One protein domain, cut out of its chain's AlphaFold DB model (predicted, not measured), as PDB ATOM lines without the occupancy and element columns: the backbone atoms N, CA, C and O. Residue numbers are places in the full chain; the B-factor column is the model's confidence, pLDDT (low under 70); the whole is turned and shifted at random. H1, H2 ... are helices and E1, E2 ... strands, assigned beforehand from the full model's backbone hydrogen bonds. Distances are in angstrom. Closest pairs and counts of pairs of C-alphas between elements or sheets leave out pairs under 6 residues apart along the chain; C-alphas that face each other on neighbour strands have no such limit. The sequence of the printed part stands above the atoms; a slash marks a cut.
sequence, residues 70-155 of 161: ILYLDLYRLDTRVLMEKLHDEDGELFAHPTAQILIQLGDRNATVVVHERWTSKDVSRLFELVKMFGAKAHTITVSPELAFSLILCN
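Overview. This is residues 70 to 155 of the 161 residues of an uncharacterized protein of Anisakis simplex (UniProt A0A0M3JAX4). The long helix H2 covers one face of a four-stranded sheet, and the shorter H3 stands up from the same face. H1 only grazes the sheet, and residues 85 to 90, of which 85 to 86 belong to H1, stick out. The printed part has 86 residues, with named elements in the order E1, H1, E2, E3, H2, E4, H3; the mixed sheet runs E2, E3, E1, E4, and the class is mixed, helices and strands. It is compact, with a radius of gyration of the C-alphas of 12.4 A and spans of 38 by 29 by 24 A.

Arrangement. Strand E1, residues 72 to 78, is parallel to E3, residues 110 to 116, with N 113 and O 74 2.8 A apart, and to E4, residues 140 to 143, with N 75 and O 142 2.8 A apart. H1, residues 80 to 86, has C-alpha 80 5.5 A from C-alpha 116 of E3, their closest pair. E2, residues 102 to 106, forms an antiparallel hairpin with E3 at 167 degrees; N 103 and O 114 are 2.8 A apart. H2, residues 121 to 135, lies over E3 and E1 at a height over the sheet of 9.5 A, in two layers, helix on sheet; its closest C-alphas to E3 are those of Phe 134 and Ala 111, 7.4 A. E3, H2 and E4 make a split strand-helix-strand unit, two parallel strands joined through a helix with E1 between them, its crossover right-handed. H3, residues 145 to 153, is apart from H2; its closest C-alphas to E1 are those of Leu 147 and Arg 77, 5.1 A. In H1, H2 and H3 every O i to N i+4 pair is within hydrogen-bond range.

Along the chain. E1 begins at C-alpha 72 (51.732, 135.677, 27.414) and spans 18.9 A; E3 spans 19.8 A and H2 20.1 A. H3 ends at C-alpha 153 (72.534, 148.281, 21.337).

Size, cuts and confidence. The C-alphas of Asp 89 and Asn 155, the two farthest apart, are 37.9 A from each other. The printed part has no cut; the link H1 to E2 is long, the others tight. Residues 84 to 92 and 154 to 155 have pLDDT under 70.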
ATOM      1  N   ILE A  70      47.724 137.495  33.113       90.38
ATOM      2  CA  ILE A  70      48.441 137.598  31.843       90.38
ATOM      3  C   ILE A  70      49.585 136.580  31.828       90.38
ATOM      4  O   ILE A  70      50.559 136.692  32.568       90.38
ATOM      5  N   LEU A  71      49.466 135.578  30.956       89.62
ATOM      6  CA  LEU A  71      50.424 134.478  30.824       89.62
ATOM      7  C   LEU A  71      51.395 134.692  29.659       89.62
ATOM      8  O   LEU A  71      52.520 134.193  29.712       89.62
ATOM      9  N   TYR A  72      50.967 135.426  28.633       91.31
ATOM     10  CA  TYR A  72      51.732 135.677  27.414       91.31
ATOM     11  C   TYR A  72      51.973 137.175  27.248       91.31
ATOM     12  O   TYR A  72      51.025 137.962  27.257       91.31
ATOM     13  N   LEU A  73      53.235 137.569  27.107       92.88
ATOM     14  CA  LEU A  73      53.628 138.945  26.833       92.88
ATOM     15  C   LEU A  73      54.411 138.997  25.525       92.88
ATOM     16  O   LEU A  73      55.545 138.526  25.471       92.88
ATOM     17  N   ASP A  74      53.835 139.620  24.503       90.69
ATOM     18  CA  ASP A  74      54.481 139.771  23.204       90.69
ATOM     19  C   ASP A  74      54.941 141.216  22.994       90.69
ATOM     20  O   ASP A  74      54.171 142.164  23.155       90.69
ATOM     21  N   LEU A  75      56.217 141.391  22.648       92.38
ATOM     22  CA  LEU A  75      56.862 142.692  22.508       92.38
ATOM     23  C   LEU A  75      57.381 142.895  21.080       92.38
ATOM     24  O   LEU A  75      58.320 142.224  20.632       92.38
ATOM     25  N   TYR A  76      56.827 143.888  20.386       90.69
ATOM     26  CA  TYR A  76      57.159 144.191  18.994       90.69
ATOM     27  C   TYR A  76      57.728 145.599  18.822       90.69
ATOM     28  O   TYR A  76      57.307 146.540  19.495       90.69
ATOM     29  N   ARG A  77      58.659 145.757  17.873       90.06
ATOM     30  CA  ARG A  77      59.088 147.066  17.356       90.06
ATOM     31  C   ARG A  77      58.664 147.189  15.896       90.06
ATOM     32  O   ARG A  77      59.207 146.488  15.051       90.06
ATOM     33  N   LEU A  78      57.697 148.059  15.608       86.81
ATOM     34  CA  LEU A  78      57.074 148.193  14.282       86.81
ATOM     35  C   LEU A  78      56.800 149.663  13.943       86.81
ATOM     36  O   LEU A  78      56.679 150.500  14.837       86.81
ATOM     37  N   ASP A  79      56.641 149.986  12.658       85.62
ATOM     38  CA  ASP A  79      56.000 151.244  12.267       85.62
ATOM     39  C   ASP A  79      54.504 151.161  12.609       85.62
ATOM     40  O   ASP A  79      53.717 150.479  11.947       85.62
ATOM     41  N   THR A  80      54.117 151.845  13.685       78.69
ATOM     42  CA  THR A  80      52.737 151.852  14.173       78.69
ATOM     43  C   THR A  80      51.773 152.509  13.193       78.69
ATOM     44  O   THR A  80      50.589 152.208  13.256       78.69
ATOM     45  N   ARG A  81      52.229 153.356  12.261       75.12
ATOM     46  CA  ARG A  81      51.352 153.959  11.242       75.12
ATOM     47  C   ARG A  81      50.876 152.892  10.268       75.12
ATOM     48  O   ARG A  81      49.678 152.721  10.086       75.12
ATOM     49  N   VAL A  82      51.824 152.108   9.752       72.81
ATOM     50  CA  VAL A  82      51.547 150.972   8.862       72.81
ATOM     51  C   VAL A  82      50.717 149.910   9.579       72.81
ATOM     52  O   VAL A  82      49.841 149.295   8.978       72.81
ATOM     53  N   LEU A  83      50.974 149.684  10.869       73.44
ATOM     54  CA  LEU A  83      50.193 148.744  11.666       73.44
ATOM     55  C   LEU A  83      48.732 149.199  11.813       73.44
ATOM     56  O   LEU A  83      47.828 148.408  11.571       73.44
ATOM     57  N   MET A  84      48.494 150.471  12.145       69.12
ATOM     58  CA  MET A  84      47.138 151.018  12.280       69.12
ATOM     59  C   MET A  84      46.370 151.031  10.952       69.12
ATOM     60  O   MET A  84      45.157 150.862  10.954       69.12
ATOM     61  N   GLU A  85      47.060 151.186   9.820       66.88
ATOM     62  CA  GLU A  85      46.459 151.059   8.484       66.88
ATOM     63  C   GLU A  85      46.046 149.615   8.160       66.88
ATOM     64  O   GLU A  85      45.054 149.398   7.467       66.88
ATOM     65  N   LYS A  86      46.790 148.621   8.665       63.00
ATOM     66  CA  LYS A  86      46.546 147.191   8.413       63.00
ATOM     67  C   LYS A  86      45.521 146.559   9.350       63.00
ATOM     68  O   LYS A  86      44.861 145.609   8.952       63.00
ATOM     69  N   LEU A  87      45.375 147.071  10.568       64.12
ATOM     70  CA  LEU A  87      44.459 146.539  11.587       64.12
ATOM     71  C   LEU A  87      43.002 146.973  11.393       64.12
ATOM     72  O   LEU A  87      42.216 146.971  12.335       64.12
ATOM     73  N   HIS A  88      42.633 147.364  10.175       54.69
ATOM     74  CA  HIS A  88      41.349 147.986   9.908       54.69
ATOM     75  C   HIS A  88      40.139 147.048  10.050       54.69
ATOM     76  O   HIS A  88      39.034 147.582  10.065       54.69
ATOM     77  N   ASP A  89      40.320 145.723  10.212       51.16
ATOM     78  CA  ASP A  89      39.183 144.798  10.137       51.16
ATOM     79  C   ASP A  89      39.014 143.692  11.209       51.16
ATOM     80  O   ASP A  89      37.852 143.448  11.507       51.16
ATOM     81  N   GLU A  90      40.001 143.031  11.852       48.97
ATOM     82  CA  GLU A  90      39.637 141.825  12.669       48.97
ATOM     83  C   GLU A  90      40.435 141.487  13.960       48.97
ATOM     84  O   GLU A  90      39.982 140.630  14.717       48.97
ATOM     85  N   ASP A  91      41.535 142.167  14.322       51.09
ATOM     86  CA  ASP A  91      42.407 141.722  15.437       51.09
ATOM     87  C   ASP A  91      42.461 142.681  16.641       51.09
ATOM     88  O   ASP A  91      43.420 143.429  16.803       51.09
ATOM     89  N   GLY A  92      41.466 142.605  17.534       59.53
ATOM     90  CA  GLY A  92      41.490 143.231  18.868       59.53
ATOM     91  C   GLY A  92      41.662 144.764  18.917       59.53
ATOM     92  O   GLY A  92      42.029 145.431  17.956       59.53
ATOM     93  N   GLU A  93      41.370 145.377  20.066       74.50
ATOM     94  CA  GLU A  93      41.552 146.828  20.226       74.50
ATOM     95  C   GLU A  93      42.989 147.144  20.679       74.50
ATOM     96  O   GLU A  93      43.397 146.796  21.791       74.50
ATOM     97  N   LEU A  94      43.766 147.815  19.817       82.19
ATOM     98  CA  LEU A  94      45.028 148.452  20.205       82.19
ATOM     99  C   LEU A  94      44.771 149.850  20.761       82.19
ATOM    100  O   LEU A  94      44.212 150.723  20.096       82.19
ATOM    101  N   PHE A  95      45.287 150.095  21.956       86.25
ATOM    102  CA  PHE A  95      45.185 151.377  22.633       86.25
ATOM    103  C   PHE A  95      46.521 152.101  22.602       86.25
ATOM    104  O   PHE A  95      47.561 151.516  22.906       86.25
ATOM    105  N   ALA A  96      46.503 153.392  22.271       87.00
ATOM    106  CA  ALA A  96      47.704 154.216  22.234       87.00
ATOM    107  C   ALA A  96      48.027 154.826  23.598       87.00
ATOM    108  O   ALA A  96      47.168 155.419  24.254       87.00
ATOM    109  N   HIS A  97      49.292 154.741  24.011       89.38
ATOM    110  CA  HIS A  97      49.745 155.410  25.219       89.38
ATOM    111  C   HIS A  97      49.642 156.934  25.028       89.38
ATOM    112  O   HIS A  97      50.135 157.476  24.038       89.38
ATOM    113  N   PRO A  98      49.097 157.684  26.001       84.19
ATOM    114  CA  PRO A  98      48.762 159.101  25.821       84.19
ATOM    115  C   PRO A  98      49.969 160.020  25.591       84.19
ATOM    116  O   PRO A  98      49.811 161.150  25.142       84.19
ATOM    117  N   THR A  99      51.179 159.589  25.960       86.19
ATOM    118  CA  THR A  99      52.390 160.430  25.860       86.19
ATOM    119  C   THR A  99      53.644 159.693  25.378       86.19
ATOM    120  O   THR A  99      54.747 160.221  25.541       86.19
ATOM    121  N   ALA A 100      53.493 158.471  24.865       89.44
ATOM    122  CA  ALA A 100      54.590 157.603  24.433       89.44
ATOM    123  C   ALA A 100      54.179 156.913  23.132       89.44
ATOM    124  O   ALA A 100      52.991 156.686  22.918       89.44
ATOM    125  N   GLN A 101      55.138 156.566  22.282       90.69
ATOM    126  CA  GLN A 101      54.880 155.877  21.017       90.69
ATOM    127  C   GLN A 101      54.723 154.365  21.231       90.69
ATOM    128  O   GLN A 101      55.468 153.558  20.676       90.69
ATOM    129  N   ILE A 102      53.772 154.000  22.091       90.81
ATOM    130  CA  ILE A 102      53.486 152.629  22.506       90.81
ATOM    131  C   ILE A 102      52.011 152.347  22.253       90.81
ATOM    132  O   ILE A 102      51.161 153.156  22.624       90.81
ATOM    133  N   LEU A 103      51.719 151.191  21.673       90.62
ATOM    134  CA  LEU A 103      50.387 150.614  21.606       90.62
ATOM    135  C   LEU A 103      50.322 149.384  22.512       90.62
ATOM    136  O   LEU A 103      51.303 148.645  22.623       90.62
ATOM    137  N   ILE A 104      49.177 149.171  23.154       89.94
ATOM    138  CA  ILE A 104      48.906 147.975  23.952       89.94
ATOM    139  C   ILE A 104      47.593 147.361  23.504       89.94
ATOM    140  O   ILE A 104      46.579 148.048  23.441       89.94
ATOM    141  N   GLN A 105      47.619 146.056  23.286       88.56
ATOM    142  CA  GLN A 105      46.435 145.213  23.307       88.56
ATOM    143  C   GLN A 105      46.473 144.411  24.601       88.56
ATOM    144  O   GLN A 105      47.507 143.843  24.956       88.56
ATOM    145  N   LEU A 106      45.352 144.376  25.312       88.00
ATOM    146  CA  LEU A 106      45.203 143.595  26.530       88.00
ATOM    147  C   LEU A 106      44.026 142.644  26.341       88.00
ATOM    148  O   LEU A 106      42.892 143.094  26.203       88.00
ATOM    149  N   GLY A 107      44.304 141.346  26.319       85.38
ATOM    150  CA  GLY A 107      43.290 140.301  26.401       85.38
ATOM    151  C   GLY A 107      43.224 139.694  27.800       85.38
ATOM    152  O   GLY A 107      43.864 140.161  28.743       85.38
ATOM    153  N   ASP A 108      42.466 138.607  27.935       86.56
ATOM    154  CA  ASP A 108      42.263 137.947  29.232       86.56
ATOM    155  C   ASP A 108      43.519 137.240  29.756       86.56
ATOM    156  O   ASP A 108      43.698 137.092  30.964       86.56
ATOM    157  N   ARG A 109      44.379 136.764  28.844       89.75
ATOM    158  CA  ARG A 109      45.601 136.001  29.163       89.75
ATOM    159  C   ARG A 109      46.837 136.453  28.401       89.75
ATOM    160  O   ARG A 109      47.912 135.889  28.609       89.75
ATOM    161  N   ASN A 110      46.700 137.426  27.513       90.50
ATOM    162  CA  ASN A 110      47.798 137.944  26.721       90.50
ATOM    163  C   ASN A 110      47.849 139.470  26.799       90.50
ATOM    164  O   ASN A 110      46.836 140.151  26.942       90.50
ATOM    165  N   ALA A 111      49.060 139.995  26.718       91.69
ATOM    166  CA  ALA A 111      49.307 141.406  26.525       91.69
ATOM    167  C   ALA A 111      50.287 141.553  25.368       91.69
ATOM    168  O   ALA A 111      51.361 140.951  25.371       91.69
ATOM    169  N   THR A 112      49.930 142.372  24.390       91.81
ATOM    170  CA  THR A 112      50.809 142.697  23.272       91.81
ATOM    171  C   THR A 112      51.196 144.156  23.384       91.81
ATOM    172  O   THR A 112      50.334 145.032  23.441       91.81
ATOM    173  N   VAL A 113      52.497 144.425  23.428       92.81
ATOM    174  CA  VAL A 113      53.049 145.776  23.480       92.81
ATOM    175  C   VAL A 113      53.810 146.029  22.191       92.81
ATOM    176  O   VAL A 113      54.793 145.355  21.884       92.81
ATOM    177  N   VAL A 114      53.375 147.036  21.444       91.69
ATOM    178  CA  VAL A 114      54.036 147.469  20.214       91.69
ATOM    179  C   VAL A 114      54.663 148.826  20.462       91.69
ATOM    180  O   VAL A 114      53.978 149.767  20.855       91.69
ATOM    181  N   VAL A 115      55.960 148.951  20.214       92.62
ATOM    182  CA  VAL A 115      56.661 150.234  20.284       92.62
ATOM    183  C   VAL A 115      57.034 150.692  18.884       92.62
ATOM    184  O   VAL A 115      57.450 149.894  18.043       92.62
ATOM    185  N   HIS A 116      56.877 151.986  18.627       91.75
ATOM    186  CA  HIS A 116      57.202 152.561  17.330       91.75
ATOM    187  C   HIS A 116      58.703 152.466  17.020       91.75
ATOM    188  O   HIS A 116      59.552 152.586  17.907       91.75
ATOM    189  N   GLU A 117      59.051 152.308  15.742       88.94
ATOM    190  CA  GLU A 117      60.445 152.255  15.285       88.94
ATOM    191  C   GLU A 117      61.276 153.476  15.725       88.94
ATOM    192  O   GLU A 117      62.451 153.339  16.068       88.94
ATOM    193  N   ARG A 118      60.668 154.664  15.786       87.81
ATOM    194  CA  ARG A 118      61.316 155.928  16.184       87.81
ATOM    195  C   ARG A 118      61.090 156.263  17.655       87.81
ATOM    196  O   ARG A 118      60.690 157.376  17.988       87.81
ATOM    197  N   TRP A 119      61.328 155.287  18.519       88.50
ATOM    198  CA  TRP A 119      61.198 155.460  19.959       88.50
ATOM    199  C   TRP A 119      62.218 156.448  20.547       88.50
ATOM    200  O   TRP A 119      63.316 156.667  20.032       88.50
ATOM    201  N   THR A 120      61.840 157.043  21.666       89.38
ATOM    202  CA  THR A 120      62.667 157.917  22.494       89.38
ATOM    203  C   THR A 120      63.067 157.199  23.782       89.38
ATOM    204  O   THR A 120      62.485 156.181  24.156       89.38
ATOM    205  N   SER A 121      64.018 157.759  24.534       85.94
ATOM    206  CA  SER A 121      64.389 157.233  25.858       85.94
ATOM    207  C   SER A 121      63.193 157.128  26.814       85.94
ATOM    208  O   SER A 121      63.111 156.191  27.606       85.94
ATOM    209  N   LYS A 122      62.225 158.047  26.701       88.50
ATOM    210  CA  LYS A 122      60.977 158.022  27.469       88.50
ATOM    211  C   LYS A 122      60.126 156.795  27.138       88.50
ATOM    212  O   LYS A 122      59.576 156.180  28.050       88.50
ATOM    213  N   ASP A 123      60.015 156.446  25.858       90.25
ATOM    214  CA  ASP A 123      59.253 155.275  25.409       90.25
ATOM    215  C   ASP A 123      59.892 153.991  25.938       90.25
ATOM    216  O   ASP A 123      59.194 153.115  26.436       90.25
ATOM    217  N   VAL A 124      61.225 153.926  25.938       88.81
ATOM    218  CA  VAL A 124      61.963 152.808  26.528       88.81
ATOM    219  C   VAL A 124      61.646 152.676  28.019       88.81
ATOM    220  O   VAL A 124      61.257 151.601  28.462       88.81
ATOM    221  N   SER A 125      61.726 153.758  28.802       89.38
ATOM    222  CA  SER A 125      61.372 153.701  30.230       89.38
ATOM    223  C   SER A 125      59.944 153.196  30.459       89.38
ATOM    224  O   SER A 125      59.726 152.362  31.335       89.38
ATOM    225  N   ARG A 126      58.978 153.646  29.645       91.31
ATOM    226  CA  ARG A 126      57.585 153.175  29.717       91.31
ATOM    227  C   ARG A 126      57.444 151.710  29.324       91.31
ATOM    228  O   ARG A 126      56.747 150.982  30.019       91.31
ATOM    229  N   LEU A 127      58.137 151.255  28.283       91.88
ATOM    230  CA  LEU A 127      58.182 149.839  27.919       91.88
ATOM    231  C   LEU A 127      58.654 148.990  29.105       91.88
ATOM    232  O   LEU A 127      58.010 148.000  29.431       91.88
ATOM    233  N   PHE A 128      59.716 149.395  29.804       89.56
ATOM    234  CA  PHE A 128      60.194 148.659  30.980       89.56
ATOM    235  C   PHE A 128      59.192 148.641  32.136       89.56
ATOM    236  O   PHE A 128      59.081 147.627  32.820       89.56
ATOM    237  N   GLU A 129      58.449 149.726  32.363       89.81
ATOM    238  CA  GLU A 129      57.358 149.729  33.346       89.81
ATOM    239  C   GLU A 129      56.270 148.706  32.982       89.81
ATOM    240  O   GLU A 129      55.810 147.967  33.852       89.81
ATOM    241  N   LEU A 130      55.900 148.615  31.700       90.00
ATOM    242  CA  LEU A 130      54.922 147.641  31.203       90.00
ATOM    243  C   LEU A 130      55.446 146.206  31.318       90.00
ATOM    244  O   LEU A 130      54.734 145.330  31.802       90.00
ATOM    245  N   VAL A 131      56.704 145.970  30.944       90.00
ATOM    246  CA  VAL A 131      57.347 144.654  31.061       90.00
ATOM    247  C   VAL A 131      57.438 144.218  32.518       90.00
ATOM    248  O   VAL A 131      57.137 143.074  32.818       90.00
ATOM    249  N   LYS A 132      57.777 145.108  33.454       88.38
ATOM    250  CA  LYS A 132      57.760 144.768  34.888       88.38
ATOM    251  C   LYS A 132      56.357 144.436  35.386       88.38
ATOM    252  O   LYS A 132      56.197 143.582  36.247       88.38
ATOM    253  N   MET A 133      55.350 145.122  34.862       87.69
ATOM    254  CA  MET A 133      53.967 144.949  35.284       87.69
ATOM    255  C   MET A 133      53.341 143.651  34.773       87.69
ATOM    256  O   MET A 133      52.688 142.967  35.553       87.69
ATOM    257  N   PHE A 134      53.535 143.314  33.497       88.25
ATOM    258  CA  PHE A 134      52.948 142.116  32.886       88.25
ATOM    259  C   PHE A 134      53.903 140.917  32.912       88.25
ATOM    260  O   PHE A 134      53.486 139.780  33.095       88.25
ATOM    261  N   GLY A 135      55.204 141.161  32.776       83.19
ATOM    262  CA  GLY A 135      56.235 140.128  32.696       83.19
ATOM    263  C   GLY A 135      56.541 139.439  34.022       83.19
ATOM    264  O   GLY A 135      57.027 138.317  34.004       83.19
ATOM    265  N   ALA A 136      56.216 140.046  35.169       80.69
ATOM    266  CA  ALA A 136      56.488 139.447  36.480       80.69
ATOM    267  C   ALA A 136      55.742 138.118  36.719       80.69
ATOM    268  O   ALA A 136      56.176 137.309  37.540       80.69
ATOM    269  N   LYS A 137      54.609 137.905  36.038       80.12
ATOM    270  CA  LYS A 137      53.786 136.683  36.126       80.12
ATOM    271  C   LYS A 137      53.571 135.994  34.774       80.12
ATOM    272  O   LYS A 137      52.983 134.912  34.730       80.12
ATOM    273  N   ALA A 138      54.079 136.583  33.691       85.75
ATOM    274  CA  ALA A 138      54.024 135.973  32.376       85.75
ATOM    275  C   ALA A 138      54.855 134.683  32.360       85.75
ATOM    276  O   ALA A 138      56.009 134.651  32.786       85.75
ATOM    277  N   HIS A 139      54.266 133.616  31.830       86.88
ATOM    278  CA  HIS A 139      54.953 132.347  31.609       86.88
ATOM    279  C   HIS A 139      55.834 132.411  30.364       86.88
ATOM    280  O   HIS A 139      56.841 131.714  30.263       86.88
ATOM    281  N   THR A 140      55.435 133.216  29.383       86.94
ATOM    282  CA  THR A 140      56.144 133.353  28.116       86.94
ATOM    283  C   THR A 140      56.235 134.822  27.753       86.94
ATOM    284  O   THR A 140      55.223 135.518  27.682       86.94
ATOM    285  N   ILE A 141      57.467 135.278  27.528       88.94
ATOM    286  CA  ILE A 141      57.760 136.616  27.023       88.94
ATOM    287  C   ILE A 141      58.393 136.446  25.644       88.94
ATOM    288  O   ILE A 141      59.520 135.962  25.531       88.94
ATOM    289  N   THR A 142      57.669 136.845  24.606       89.12
ATOM    290  CA  THR A 142      58.160 136.849  23.228       89.12
ATOM    291  C   THR A 142      58.672 138.242  22.902       89.12
ATOM    292  O   THR A 142      57.974 139.235  23.097       89.12
ATOM    293  N   VAL A 143      59.890 138.338  22.375       89.25
ATOM    294  CA  VAL A 143      60.473 139.616  21.950       89.25
ATOM    295  C   VAL A 143      60.859 139.509  20.486       89.25
ATOM    296  O   VAL A 143      61.637 138.633  20.113       89.25
ATOM    297  N   SER A 144      60.323 140.407  19.660       88.19
ATOM    298  CA  SER A 144      60.730 140.519  18.256       88.19
ATOM    299  C   SER A 144      62.245 140.753  18.140       88.19
ATOM    300  O   SER A 144      62.803 141.521  18.939       88.19
ATOM    301  N   PRO A 145      62.934 140.128  17.168       85.31
ATOM    302  CA  PRO A 145      64.368 140.321  16.973       85.31
ATOM    303  C   PRO A 145      64.756 141.799  16.866       85.31
ATOM    304  O   PRO A 145      65.718 142.233  17.496       85.31
ATOM    305  N   GLU A 146      63.970 142.599  16.146       85.69
ATOM    306  CA  GLU A 146      64.187 144.032  15.940       85.69
ATOM    307  C   GLU A 146      64.227 144.790  17.269       85.69
ATOM    308  O   GLU A 146      65.100 145.638  17.492       85.69
ATOM    309  N   LEU A 147      63.301 144.476  18.178       86.62
ATOM    310  CA  LEU A 147      63.263 145.062  19.512       86.62
ATOM    311  C   LEU A 147      64.433 144.570  20.370       86.62
ATOM    312  O   LEU A 147      65.102 145.385  21.007       86.62
ATOM    313  N   ALA A 148      64.716 143.265  20.353       85.75
ATOM    314  CA  ALA A 148      65.807 142.666  21.118       85.75
ATOM    315  C   ALA A 148      67.167 143.282  20.744       85.75
ATOM    316  O   ALA A 148      67.904 143.731  21.625       85.75
ATOM    317  N   PHE A 149      67.466 143.396  19.446       84.50
ATOM    318  CA  PHE A 149      68.681 144.051  18.954       84.50
ATOM    319  C   PHE A 149      68.775 145.505  19.416       84.50
ATOM    320  O   PHE A 149      69.830 145.950  19.866       84.50
ATOM    321  N   SER A 150      67.665 146.240  19.352       83.81
ATOM    322  CA  SER A 150      67.641 147.653  19.740       83.81
ATOM    323  C   SER A 150      67.924 147.845  21.231       83.81
ATOM    324  O   SER A 150      68.677 148.742  21.601       83.81
ATOM    325  N   LEU A 151      67.377 146.983  22.092       83.62
ATOM    326  CA  LEU A 151      67.629 147.028  23.535       83.62
ATOM    327  C   LEU A 151      69.087 146.698  23.879       83.62
ATOM    328  O   LEU A 151      69.688 147.381  24.712       83.62
ATOM    329  N   ILE A 152      69.675 145.707  23.196       82.31
ATOM    330  CA  ILE A 152      71.086 145.334  23.362       82.31
ATOM    331  C   ILE A 152      72.004 146.491  22.954       82.31
ATOM    332  O   ILE A 152      72.914 146.836  23.706       82.31
ATOM    333  N   LEU A 153      71.749 147.129  21.806       77.81
ATOM    334  CA  LEU A 153      72.534 148.281  21.337       77.81
ATOM    335  C   LEU A 153      72.449 149.478  22.289       77.81
ATOM    336  O   LEU A 153      73.417 150.217  22.445       77.81
ATOM    337  N   CYS A 154      71.317 149.649  22.970       69.44
ATOM    338  CA  CYS A 154      71.162 150.663  24.006       69.44
ATOM    339  C   CYS A 154      71.819 150.279  25.352       69.44
ATOM    340  O   CYS A 154      71.686 151.035  26.314       69.44
ATOM    341  N   ASN A 155      72.529 149.143  25.443       64.88
ATOM    342  CA  ASN A 155      73.085 148.574  26.680       64.88
ATOM    343  C   ASN A 155      72.032 148.303  27.770       64.88
ATOM    344  O   ASN A 155      72.337 148.280  28.965       64.88
TER     345      ASN A 155